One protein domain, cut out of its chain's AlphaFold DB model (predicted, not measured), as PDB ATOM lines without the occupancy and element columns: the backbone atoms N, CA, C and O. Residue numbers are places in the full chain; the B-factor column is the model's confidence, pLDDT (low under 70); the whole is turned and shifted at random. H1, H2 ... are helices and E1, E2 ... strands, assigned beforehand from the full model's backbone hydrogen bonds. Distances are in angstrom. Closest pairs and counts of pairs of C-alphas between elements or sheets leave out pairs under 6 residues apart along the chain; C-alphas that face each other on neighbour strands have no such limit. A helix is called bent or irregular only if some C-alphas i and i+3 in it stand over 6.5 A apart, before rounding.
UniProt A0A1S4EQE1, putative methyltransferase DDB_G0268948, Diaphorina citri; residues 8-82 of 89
ATOM      1  N   SER A   8      -8.623  26.373 -34.223       85.25
ATOM      2  CA  SER A   8      -7.728  26.833 -33.152       85.25
ATOM      3  C   SER A   8      -7.289  25.677 -32.253       85.25
ATOM      4  O   SER A   8      -6.104  25.547 -31.966       85.25
ATOM      5  N   THR A   9      -8.217  24.787 -31.887       87.69
ATOM      6  CA  THR A   9      -7.932  23.558 -31.128       87.69
ATOM      7  C   THR A   9      -6.869  22.705 -31.824       87.69
ATOM      8  O   THR A   9      -5.934  22.235 -31.185       87.69
ATOM      9  N   THR A  10      -6.978  22.568 -33.146       89.38
ATOM     10  CA  THR A  10      -6.013  21.853 -33.989       89.38
ATOM     11  C   THR A  10      -4.654  22.548 -34.021       89.38
ATOM     12  O   THR A  10      -3.635  21.886 -33.870       89.38
ATOM     13  N   GLY A  11      -4.625  23.875 -34.168       85.56
ATOM     14  CA  GLY A  11      -3.378  24.644 -34.148       85.56
ATOM     15  C   GLY A  11      -2.637  24.582 -32.807       85.56
ATOM     16  O   GLY A  11      -1.415  24.659 -32.784       85.56
ATOM     17  N   LEU A  12      -3.359  24.403 -31.696       85.81
ATOM     18  CA  LEU A  12      -2.772  24.270 -30.360       85.81
ATOM     19  C   LEU A  12      -2.278  22.849 -30.058       85.81
ATOM     20  O   LEU A  12      -1.411  22.682 -29.206       85.81
ATOM     21  N   ALA A  13      -2.797  21.827 -30.739       88.81
ATOM     22  CA  ALA A  13      -2.487  20.427 -30.452       88.81
ATOM     23  C   ALA A  13      -0.982  20.085 -30.412       88.81
ATOM     24  O   ALA A  13      -0.592  19.358 -29.500       88.81
ATOM     25  N   PRO A  14      -0.107  20.630 -31.282       87.56
ATOM     26  CA  PRO A  14       1.333  20.359 -31.213       87.56
ATOM     27  C   PRO A  14       2.041  20.937 -29.977       87.56
ATOM     28  O   PRO A  14       3.162  20.540 -29.674       87.56
ATOM     29  N   HIS A  15       1.418  21.886 -29.275       87.06
ATOM     30  CA  HIS A  15       2.041  22.642 -28.183       87.06
ATOM     31  C   HIS A  15       1.616  22.170 -26.785       87.06
ATOM     32  O   HIS A  15       2.177  22.628 -25.791       87.06
ATOM     33  N   PHE A  16       0.639  21.263 -26.687       85.06
ATOM     34  CA  PHE A  16       0.054  20.831 -25.415       85.06
ATOM     35  C   PHE A  16      -0.118  19.317 -25.340       85.06
ATOM     36  O   PHE A  16      -0.343  18.642 -26.341       85.06
ATOM     37  N   ARG A  17      -0.098  18.772 -24.117       84.19
ATOM     38  CA  ARG A  17      -0.327  17.338 -23.898       84.19
ATOM     39  C   ARG A  17      -1.758  16.935 -24.221       84.19
ATOM     40  O   ARG A  17      -1.961  15.861 -24.763       84.19
ATOM     41  N   ASN A  18      -2.722  17.774 -23.852       85.88
ATOM     42  CA  ASN A  18      -4.138  17.574 -24.130       85.88
ATOM     43  C   ASN A  18      -4.781  18.925 -24.429       85.88
ATOM     44  O   ASN A  18      -4.574  19.889 -23.685       85.88
ATOM     45  N   VAL A  19      -5.613  18.965 -25.466       88.44
ATOM     46  CA  VAL A  19      -6.406  20.143 -25.820       88.44
ATOM     47  C   VAL A  19      -7.880  19.774 -25.784       88.44
ATOM     48  O   VAL A  19      -8.307  18.822 -26.441       88.44
ATOM     49  N   VAL A  20      -8.675  20.534 -25.028       88.38
ATOM     50  CA  VAL A  20     -10.121  20.315 -24.948       88.38
ATOM     51  C   VAL A  20     -10.867  21.458 -25.633       88.38
ATOM     52  O   VAL A  20     -10.831  22.610 -25.201       88.38
ATOM     53  N   GLY A  21     -11.560  21.129 -26.723       88.38
ATOM     54  CA  GLY A  21     -12.452  22.041 -27.428       88.38
ATOM     55  C   GLY A  21     -13.872  21.945 -26.878       88.38
ATOM     56  O   GLY A  21     -14.482  20.882 -26.951       88.38
ATOM     57  N   PHE A  22     -14.407  23.049 -26.359       87.62
ATOM     58  CA  PHE A  22     -15.809  23.144 -25.945       87.62
ATOM     59  C   PHE A  22     -16.613  24.027 -26.889       87.62
ATOM     60  O   PHE A  22     -16.165  25.132 -27.206       87.62
ATOM     61  N   ASP A  23     -17.807  23.573 -27.258       85.81
ATOM     62  CA  ASP A  23     -18.819  24.337 -27.993       85.81
ATOM     63  C   ASP A  23     -20.225  23.925 -27.519       85.81
ATOM     64  O   ASP A  23     -20.407  22.812 -27.018       85.81
ATOM     65  N   ASN A  24     -21.223  24.801 -27.639       85.88
ATOM     66  CA  ASN A  24     -22.601  24.488 -27.244       85.88
ATOM     67  C   ASN A  24     -23.443  23.951 -28.412       85.88
ATOM     68  O   ASN A  24     -24.501  23.364 -28.163       85.88
ATOM     69  N   ARG A  25     -22.976  24.096 -29.660       85.44
ATOM     70  CA  ARG A  25     -23.688  23.625 -30.848       85.44
ATOM     71  C   ARG A  25     -23.184  22.262 -31.316       85.44
ATOM     72  O   ARG A  25     -21.999  22.059 -31.583       85.44
ATOM     73  N   ASP A  26     -24.108  21.320 -31.476       88.69
ATOM     74  CA  ASP A  26     -23.780  19.958 -31.910       88.69
ATOM     75  C   ASP A  26     -23.259  19.898 -33.354       88.69
ATOM     76  O   ASP A  26     -22.395  19.078 -33.660       88.69
ATOM     77  N   ASP A  27     -23.741  20.769 -34.242       89.06
ATOM     78  CA  ASP A  27     -23.284  20.833 -35.633       89.06
ATOM     79  C   ASP A  27     -21.800  21.223 -35.734       89.06
ATOM     80  O   ASP A  27     -21.044  20.569 -36.457       89.06
ATOM     81  N   GLN A  28     -21.361  22.203 -34.938       87.00
ATOM     82  CA  GLN A  28     -19.957  22.607 -34.831       87.00
ATOM     83  C   GLN A  28     -19.082  21.489 -34.261       87.00
ATOM     84  O   GLN A  28     -18.054  21.155 -34.848       87.00
ATOM     85  N   LEU A  29     -19.509  20.836 -33.174       89.25
ATOM     86  CA  LEU A  29     -18.763  19.713 -32.592       89.25
ATOM     87  C   LEU A  29     -18.643  18.534 -33.558       89.25
ATOM     88  O   LEU A  29     -17.591  17.900 -33.633       89.25
ATOM     89  N   ASN A  30     -19.709  18.226 -34.295       91.06
ATOM     90  CA  ASN A  30     -19.697  17.160 -35.289       91.06
ATOM     91  C   ASN A  30     -18.750  17.491 -36.441       91.06
ATOM     92  O   ASN A  30     -17.988  16.622 -36.864       91.06
ATOM     93  N   TYR A  31     -18.762  18.738 -36.914       91.00
ATOM     94  CA  TYR A  31     -17.806  19.201 -37.910       91.00
ATOM     95  C   TYR A  31     -16.371  19.096 -37.382       91.00
ATOM     96  O   TYR A  31     -15.548  18.433 -38.001       91.00
ATOM     97  N   ALA A  32     -16.087  19.643 -36.200       89.31
ATOM     98  CA  ALA A  32     -14.755  19.637 -35.601       89.31
ATOM     99  C   ALA A  32     -14.196  18.223 -35.390       89.31
ATOM    100  O   ALA A  32     -13.028  17.969 -35.671       89.31
ATOM    101  N   LYS A  33     -15.038  17.277 -34.952       90.69
ATOM    102  CA  LYS A  33     -14.657  15.863 -34.813       90.69
ATOM    103  C   LYS A  33     -14.328  15.217 -36.159       90.69
ATOM    104  O   LYS A  33     -13.371  14.457 -36.229       90.69
ATOM    105  N   ARG A  34     -15.097  15.515 -37.213       89.56
ATOM    106  CA  ARG A  34     -14.863  14.992 -38.574       89.56
ATOM    107  C   ARG A  34     -13.635  15.612 -39.235       89.56
ATOM    108  O   ARG A  34     -12.930  14.931 -39.965       89.56
ATOM    109  N   SER A  35     -13.402  16.897 -38.991       85.31
ATOM    110  CA  SER A  35     -12.260  17.649 -39.509       85.31
ATOM    111  C   SER A  35     -10.983  17.419 -38.710       85.31
ATOM    112  O   SER A  35      -9.915  17.853 -39.146       85.31
ATOM    113  N   ASN A  36     -11.067  16.753 -37.555       82.69
ATOM    114  CA  ASN A  36      -9.887  16.410 -36.787       82.69
ATOM    115  C   ASN A  36      -9.049  15.389 -37.558       82.69
ATOM    116  O   ASN A  36      -9.508  14.287 -37.855       82.69
ATOM    117  N   ASN A  37      -7.815  15.762 -37.881       73.69
ATOM    118  CA  ASN A  37      -6.883  14.864 -38.541       73.69
ATOM    119  C   ASN A  37      -6.463  13.753 -37.562       73.69
ATOM    120  O   ASN A  37      -6.195  14.030 -36.392       73.69
ATOM    121  N   SER A  38      -6.349  12.514 -38.044       66.88
ATOM    122  CA  SER A  38      -5.884  11.351 -37.277       66.88
ATOM    123  C   SER A  38      -4.524  11.557 -36.594       66.88
ATOM    124  O   SER A  38      -4.208  10.847 -35.645       66.88
ATOM    125  N   ALA A  39      -3.726  12.534 -37.042       70.00
ATOM    126  CA  ALA A  39      -2.471  12.929 -36.401       70.00
ATOM    127  C   ALA A  39      -2.645  13.595 -35.016       70.00
ATOM    128  O   ALA A  39      -1.713  13.590 -34.216       70.00
ATOM    129  N   ASN A  40      -3.827  14.137 -34.701       78.44
ATOM    130  CA  ASN A  40      -4.083  14.900 -33.476       78.44
ATOM    131  C   ASN A  40      -4.849  14.068 -32.436       78.44
ATOM    132  O   ASN A  40      -6.014  14.333 -32.116       78.44
ATOM    133  N   PHE A  41      -4.183  13.042 -31.906       83.44
ATOM    134  CA  PHE A  41      -4.750  12.103 -30.928       83.44
ATOM    135  C   PHE A  41      -5.018  12.728 -29.547       83.44
ATOM    136  O   PHE A  41      -5.728  12.149 -28.729       83.44
ATOM    137  N   ASN A  42      -4.455  13.906 -29.278       89.00
ATOM    138  CA  ASN A  42      -4.541  14.614 -28.004       89.00
ATOM    139  C   ASN A  42      -5.672  15.659 -27.937       89.00
ATOM    140  O   ASN A  42      -5.719  16.459 -26.996       89.00
ATOM    141  N   ILE A  43      -6.577  15.675 -28.922       90.50
ATOM    142  CA  ILE A  43      -7.721  16.591 -28.956       90.50
ATOM    143  C   ILE A  43      -9.000  15.887 -28.503       90.50
ATOM    144  O   ILE A  43      -9.368  14.830 -29.015       90.50
ATOM    145  N   ILE A  44      -9.737  16.531 -27.598       89.81
ATOM    146  CA  ILE A  44     -11.052  16.078 -27.140       89.81
ATOM    147  C   ILE A  44     -12.071  17.197 -27.363       89.81
ATOM    148  O   ILE A  44     -11.921  18.295 -26.834       89.81
ATOM    149  N   TYR A  45     -13.145  16.912 -28.099       88.38
ATOM    150  CA  TYR A  45     -14.264  17.843 -28.273       88.38
ATOM    151  C   TYR A  45     -15.425  17.484 -27.348       88.38
ATOM    152  O   TYR A  45     -15.914  16.349 -27.373       88.38
ATOM    153  N   ARG A  46     -15.895  18.449 -26.555       88.31
ATOM    154  CA  ARG A  46     -16.984  18.278 -25.586       88.31
ATOM    155  C   ARG A  46     -18.059  19.338 -25.774       88.31
ATOM    156  O   ARG A  46     -17.768  20.485 -26.092       88.31
ATOM    157  N   LYS A  47     -19.309  18.951 -25.527       86.75
ATOM    158  CA  LYS A  47     -20.402  19.913 -25.440       86.75
ATOM    159  C   LYS A  47     -20.311  20.659 -24.117       86.75
ATOM    160  O   LYS A  47     -20.131  20.033 -23.076       86.75
ATOM    161  N   GLY A  48     -20.426  21.976 -24.162       82.19
ATOM    162  CA  GLY A  48     -20.390  22.803 -22.965       82.19
ATOM    163  C   GLY A  48     -20.659  24.259 -23.294       82.19
ATOM    164  O   GLY A  48     -20.136  24.784 -24.278       82.19
ATOM    165  N   SER A  49     -21.479  24.896 -22.461       74.31
ATOM    166  CA  SER A  49     -21.531  26.350 -22.404       74.31
ATOM    167  C   SER A  49     -20.351  26.826 -21.573       74.31
ATOM    168  O   SER A  49     -19.777  26.076 -20.778       74.31
ATOM    169  N   ALA A  50     -19.941  28.058 -21.791       69.12
ATOM    170  CA  ALA A  50     -18.698  28.513 -21.220       69.12
ATOM    171  C   ALA A  50     -18.854  29.126 -19.820       69.12
ATOM    172  O   ALA A  50     -17.877  29.253 -19.094       69.12
ATOM    173  N   GLU A  51     -20.101  29.322 -19.398       67.62
ATOM    174  CA  GLU A  51     -20.530  29.625 -18.034       67.62
ATOM    175  C   GLU A  51     -20.579  28.364 -17.148       67.62
ATOM    176  O   GLU A  51     -20.599  28.460 -15.923       67.62
ATOM    177  N   LYS A  52     -20.629  27.163 -17.748       65.94
ATOM    178  CA  LYS A  52     -20.709  25.877 -17.036       65.94
ATOM    179  C   LYS A  52     -19.731  24.867 -17.611       65.94
ATOM    180  O   LYS A  52     -20.110  23.923 -18.310       65.94
ATOM    181  N   ILE A  53     -18.462  25.039 -17.261       67.56
ATOM    182  CA  ILE A  53     -17.421  24.086 -17.625       67.56
ATOM    183  C   ILE A  53     -17.214  23.091 -16.491       67.56
ATOM    184  O   ILE A  53     -16.914  23.458 -15.360       67.56
ATOM    185  N   GLN A  54     -17.342  21.807 -16.812       65.69
ATOM    186  CA  GLN A  54     -16.956  20.729 -15.909       65.69
ATOM    187  C   GLN A  54     -15.452  20.473 -16.039       65.69
ATOM    188  O   GLN A  54     -15.009  19.571 -16.756       65.69
ATOM    189  N   CYS A  55     -14.667  21.304 -15.365       66.69
ATOM    190  CA  CYS A  55     -13.234  21.124 -15.180       66.69
ATOM    191  C   CYS A  55     -12.875  21.301 -13.706       66.69
ATOM    192  O   CYS A  55     -13.574  21.991 -12.968       66.69
ATOM    193  N   LEU A  56     -11.784  20.668 -13.284       70.50
ATOM    194  CA  LEU A  56     -11.247  20.880 -11.945       70.50
ATOM    195  C   LEU A  56     -10.721  22.317 -11.829       70.50
ATOM    196  O   LEU A  56     -10.204  22.871 -12.805       70.50
ATOM    197  N   ASP A  57     -10.852  22.912 -10.647       67.94
ATOM    198  CA  ASP A  57     -10.327  24.252 -10.407       67.94
ATOM    199  C   ASP A  57      -8.798  24.277 -10.554       67.94
ATOM    200  O   ASP A  57      -8.124  23.287 -10.255       67.94
ATOM    201  N   SER A  58      -8.260  25.380 -11.084       69.00
ATOM    202  CA  SER A  58      -6.827  25.552 -11.391       69.00
ATOM    203  C   SER A  58      -6.195  24.413 -12.210       69.00
ATOM    204  O   SER A  58      -4.981  24.216 -12.194       69.00
ATOM    205  N   SER A  59      -7.002  23.644 -12.947       73.06
ATOM    206  CA  SER A  59      -6.495  22.461 -13.643       73.06
ATOM    207  C   SER A  59      -5.723  22.781 -14.909       73.06
ATOM    208  O   SER A  59      -4.961  21.929 -15.349       73.06
ATOM    209  N   VAL A  60      -5.872  23.979 -15.486       66.88
ATOM    210  CA  VAL A  60      -5.234  24.342 -16.757       66.88
ATOM    211  C   VAL A  60      -4.372  25.597 -16.695       66.88
ATOM    212  O   VAL A  60      -4.782  26.597 -16.114       66.88
ATOM    213  N   PRO A  61      -3.218  25.588 -17.379       68.94
ATOM    214  CA  PRO A  61      -2.371  26.761 -17.552       68.94
ATOM    215  C   PRO A  61      -2.848  27.742 -18.628       68.94
ATOM    216  O   PRO A  61      -2.419  28.891 -18.599       68.94
ATOM    217  N   LEU A  62      -3.660  27.318 -19.609       73.19
ATOM    218  CA  LEU A  62      -4.027  28.191 -20.728       73.19
ATOM    219  C   LEU A  62      -5.493  28.109 -21.135       73.19
ATOM    220  O   LEU A  62      -6.098  27.040 -21.242       73.19
ATOM    221  N   VAL A  63      -5.980  29.309 -21.447       72.44
ATOM    222  CA  VAL A  63      -7.360  29.674 -21.648       72.44
ATOM    223  C   VAL A  63      -7.516  30.609 -22.863       72.44
ATOM    224  O   VAL A  63      -7.303  31.808 -22.772       72.44
ATOM    225  N   CYS A  64      -7.911  30.070 -24.022       71.31
ATOM    226  CA  CYS A  64      -8.131  30.792 -25.291       71.31
ATOM    227  C   CYS A  64      -9.601  30.849 -25.764       71.31
ATOM    228  O   CYS A  64     -10.072  29.893 -26.379       71.31
ATOM    229  N   ALA A  65     -10.327  31.951 -25.577       70.62
ATOM    230  CA  ALA A  65     -11.625  32.170 -26.232       70.62
ATOM    231  C   ALA A  65     -11.450  33.046 -27.487       70.62
ATOM    232  O   ALA A  65     -10.779  34.071 -27.428       70.62
ATOM    233  N   GLY A  66     -12.029  32.653 -28.626       61.50
ATOM    234  CA  GLY A  66     -11.922  33.401 -29.885       61.50
ATOM    235  C   GLY A  66     -13.286  33.560 -30.541       61.50
ATOM    236  O   GLY A  66     -13.988  32.567 -30.693       61.50
ATOM    237  N   GLN A  67     -13.667  34.798 -30.889       58.72
ATOM    238  CA  GLN A  67     -14.940  35.133 -31.561       58.72
ATOM    239  C   GLN A  67     -16.184  34.502 -30.890       58.72
ATOM    240  O   GLN A  67     -17.144  34.119 -31.547       58.72
ATOM    241  N   CYS A  68     -16.154  34.377 -29.560       54.22
ATOM    242  CA  CYS A  68     -17.258  33.843 -28.752       54.22
ATOM    243  C   CYS A  68     -17.979  34.955 -27.958       54.22
ATOM    244  O   CYS A  68     -19.009  34.712 -27.340       54.22
ATOM    245  N   ALA A  69     -17.446  36.184 -27.994       48.03
ATOM    246  CA  ALA A  69     -17.924  37.321 -27.209       48.03
ATOM    247  C   ALA A  69     -19.329  37.804 -27.612       48.03
ATOM    248  O   ALA A  69     -20.074  38.239 -26.745       48.03
ATOM    249  N   ASP A  70     -19.730  37.644 -28.878       48.03
ATOM    250  CA  ASP A  70     -21.061  38.071 -29.345       48.03
ATOM    251  C   ASP A  70     -22.208  37.174 -28.833       48.03
ATOM    252  O   ASP A  70     -23.375  37.543 -28.925       48.03
ATOM    253  N   TYR A  71     -21.889  36.003 -28.264       45.59
ATOM    254  CA  TYR A  71     -22.868  35.028 -27.760       45.59
ATOM    255  C   TYR A  71     -22.729  34.719 -26.266       45.59
ATOM    256  O   TYR A  71     -23.597  34.059 -25.694       45.59
ATOM    257  N   ALA A  72     -21.652  35.179 -25.636       41.47
ATOM    258  CA  ALA A  72     -21.324  34.869 -24.260       41.47
ATOM    259  C   ALA A  72     -21.611  36.069 -23.368       41.47
ATOM    260  O   ALA A  72     -20.775  36.958 -23.196       41.47
ATOM    261  N   SER A  73     -22.793  36.083 -22.760       42.59
ATOM    262  CA  SER A  73     -22.992  36.936 -21.600       42.59
ATOM    263  C   SER A  73     -22.154  36.353 -20.458       42.59
ATOM    264  O   SER A  73     -22.584  35.438 -19.766       42.59
ATOM    265  N   THR A  74     -20.968  36.934 -20.253       38.34
ATOM    266  CA  THR A  74     -20.078  36.779 -19.082       38.34
ATOM    267  C   THR A  74     -19.035  35.645 -19.141       38.34
ATOM    268  O   THR A  74     -19.369  34.476 -19.052       38.34
ATOM    269  N   HIS A  75     -17.753  36.054 -19.194       35.69
ATOM    270  CA  HIS A  75     -16.510  35.335 -18.831       35.69
ATOM    271  C   HIS A  75     -16.320  33.903 -19.355       35.69
ATOM    272  O   HIS A  75     -16.795  32.951 -18.747       35.69
ATOM    273  N   LEU A  76     -15.521  33.724 -20.421       38.47
ATOM    274  CA  LEU A  76     -15.260  32.391 -20.976       38.47
ATOM    275  C   LEU A  76     -13.789  32.002 -21.017       38.47
ATOM    276  O   LEU A  76     -12.952  32.713 -21.574       38.47
ATOM    277  N   SER A  77     -13.532  30.791 -20.521       36.41
ATOM    278  CA  SER A  77     -12.210  30.219 -20.336       36.41
ATOM    279  C   SER A  77     -12.000  28.864 -21.046       36.41
ATOM    280  O   SER A  77     -12.683  27.902 -20.744       36.41
ATOM    281  N   THR A  78     -11.071  28.737 -22.010       40.25
ATOM    282  CA  THR A  78     -10.694  27.433 -22.634       40.25
ATOM    283  C   THR A  78      -9.707  26.658 -21.770       40.25
ATOM    284  O   THR A  78      -9.116  27.227 -20.875       40.25
ATOM    285  N   LEU A  79      -9.525  25.361 -22.001       47.25
ATOM    286  CA  LEU A  79      -8.705  24.503 -21.147       47.25
ATOM    287  C   LEU A  79      -7.670  23.724 -21.975       47.25
ATOM    288  O   LEU A  79      -8.040  22.884 -22.799       47.25
ATOM    289  N   ALA A  80      -6.380  23.985 -21.742       46.41
ATOM    290  CA  ALA A  80      -5.255  23.191 -22.252       46.41
ATOM    291  C   ALA A  80      -4.351  22.755 -21.087       46.41
ATOM    292  O   ALA A  80      -4.001  23.598 -20.271       46.41
ATOM    293  N   LEU A  81      -3.998  21.464 -20.986       42.47
ATOM    294  CA  LEU A  81      -3.252  20.869 -19.854       42.47
ATOM    295  C   LEU A  81      -1.738  20.718 -20.152       42.47
ATOM    296  O   LEU A  81      -1.394  20.363 -21.287       42.47
ATOM    297  N   PRO A  82      -0.827  20.912 -19.168       39.25
ATOM    298  CA  PRO A  82       0.621  20.867 -19.379       39.25
ATOM    299  C   PRO A  82       1.233  19.452 -19.296       39.25
ATOM    300  O   PRO A  82       0.603  18.476 -18.891       39.25
TER     301      PRO A  82
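AT A GLANCE: This is residues 8 to 82 of the 89 residues of the protein "putative methyltransferase DDB_G0268948" of Diaphorina citri (UniProt A0A1S4EQE1). What shape does the model show? It is a small three-stranded sheet with two short helices, H1 and H2, on one of its faces, H1 over E1 and H2 mainly over E2, apart from each other, and a wide loop, residues 48 to 78, that runs from one edge strand, E2, round to the other, E3. What is it made of? The printed part has 75 residues, with H1, E1, H2, E2 and E3 in that order along it; the sheet runs E2 E1 E3 and is mixed, and the class is mixed, helices and strands, with under half of the residues in named elements. How large is it? It is compact, with a radius of gyration of the C-alphas of 12.0 A and spans of 35 by 29 by 19 A.

IN THESE COORDINATES: Where does the printed part begin? H1, residues 8 to 15, starts at C-alpha 8 at (-7.728, 26.833, -33.152); it is irregular, with C-alphas 11 and 14 at 7.0 A. What comes next? E1, residues 18 to 23, is 16.6 A long and ends at C-alpha 23 at (-18.819, 24.337, -27.993); H2, residues 26 to 35, is 14.0 A long. Which strands close the series? E2 is residues 43 to 47, 13.6 A long, and E3 is residues 79 to 81, 6.7 A long, ending at C-alpha 81 at (-3.252, 20.869, -19.854).

HOW THE PARTS SIT: How are the strands paired? E1, the inner strand, is parallel to E2 at 27 degrees, with N 46 and O 21 within hydrogen-bond range at 2.8 A. E1 is antiparallel to E3 at 170 degrees, with N 81 and O 18 within range at 3.2 A. Where are the helices? H1 and H2 are on the same face of the sheet, in two layers, sheet and helices, and are apart from each other. H1 lies over E1 at a height over the sheet of 8.1 A, along the strands, its closest C-alphas to E1 being Thr 9 and Gly 21 at 6.0 A. H2 lies over E2 and only just over E1, on which 3 of its 10 C-alphas fall, at a height of 9.2 A and along the strands; the closest C-alphas of H2 and E2 are Leu 29 and Tyr 45, 6.5 A. What joins E1 to E2? E1, H2 and E2 form a strand-helix-strand unit, two parallel neighbour strands with a helix between, and its crossover is right-handed. Are the helix backbones complete? Every O i to N i+4 pair is within hydrogen-bond range in H2, but 2 of 4 in H1.

THE WHOLE: How far does it reach? The two C-alphas farthest apart, those of Ala 39 and Ser 73, are 34.9 A apart. Is it cut, and which link is long? The printed part has no cut, and the link from E2 to E3, 31 residues, is long. Where is confidence low? Mean pLDDT of the printed part is 72.9, and 28 residues are under 70, among them residues 66 to 82.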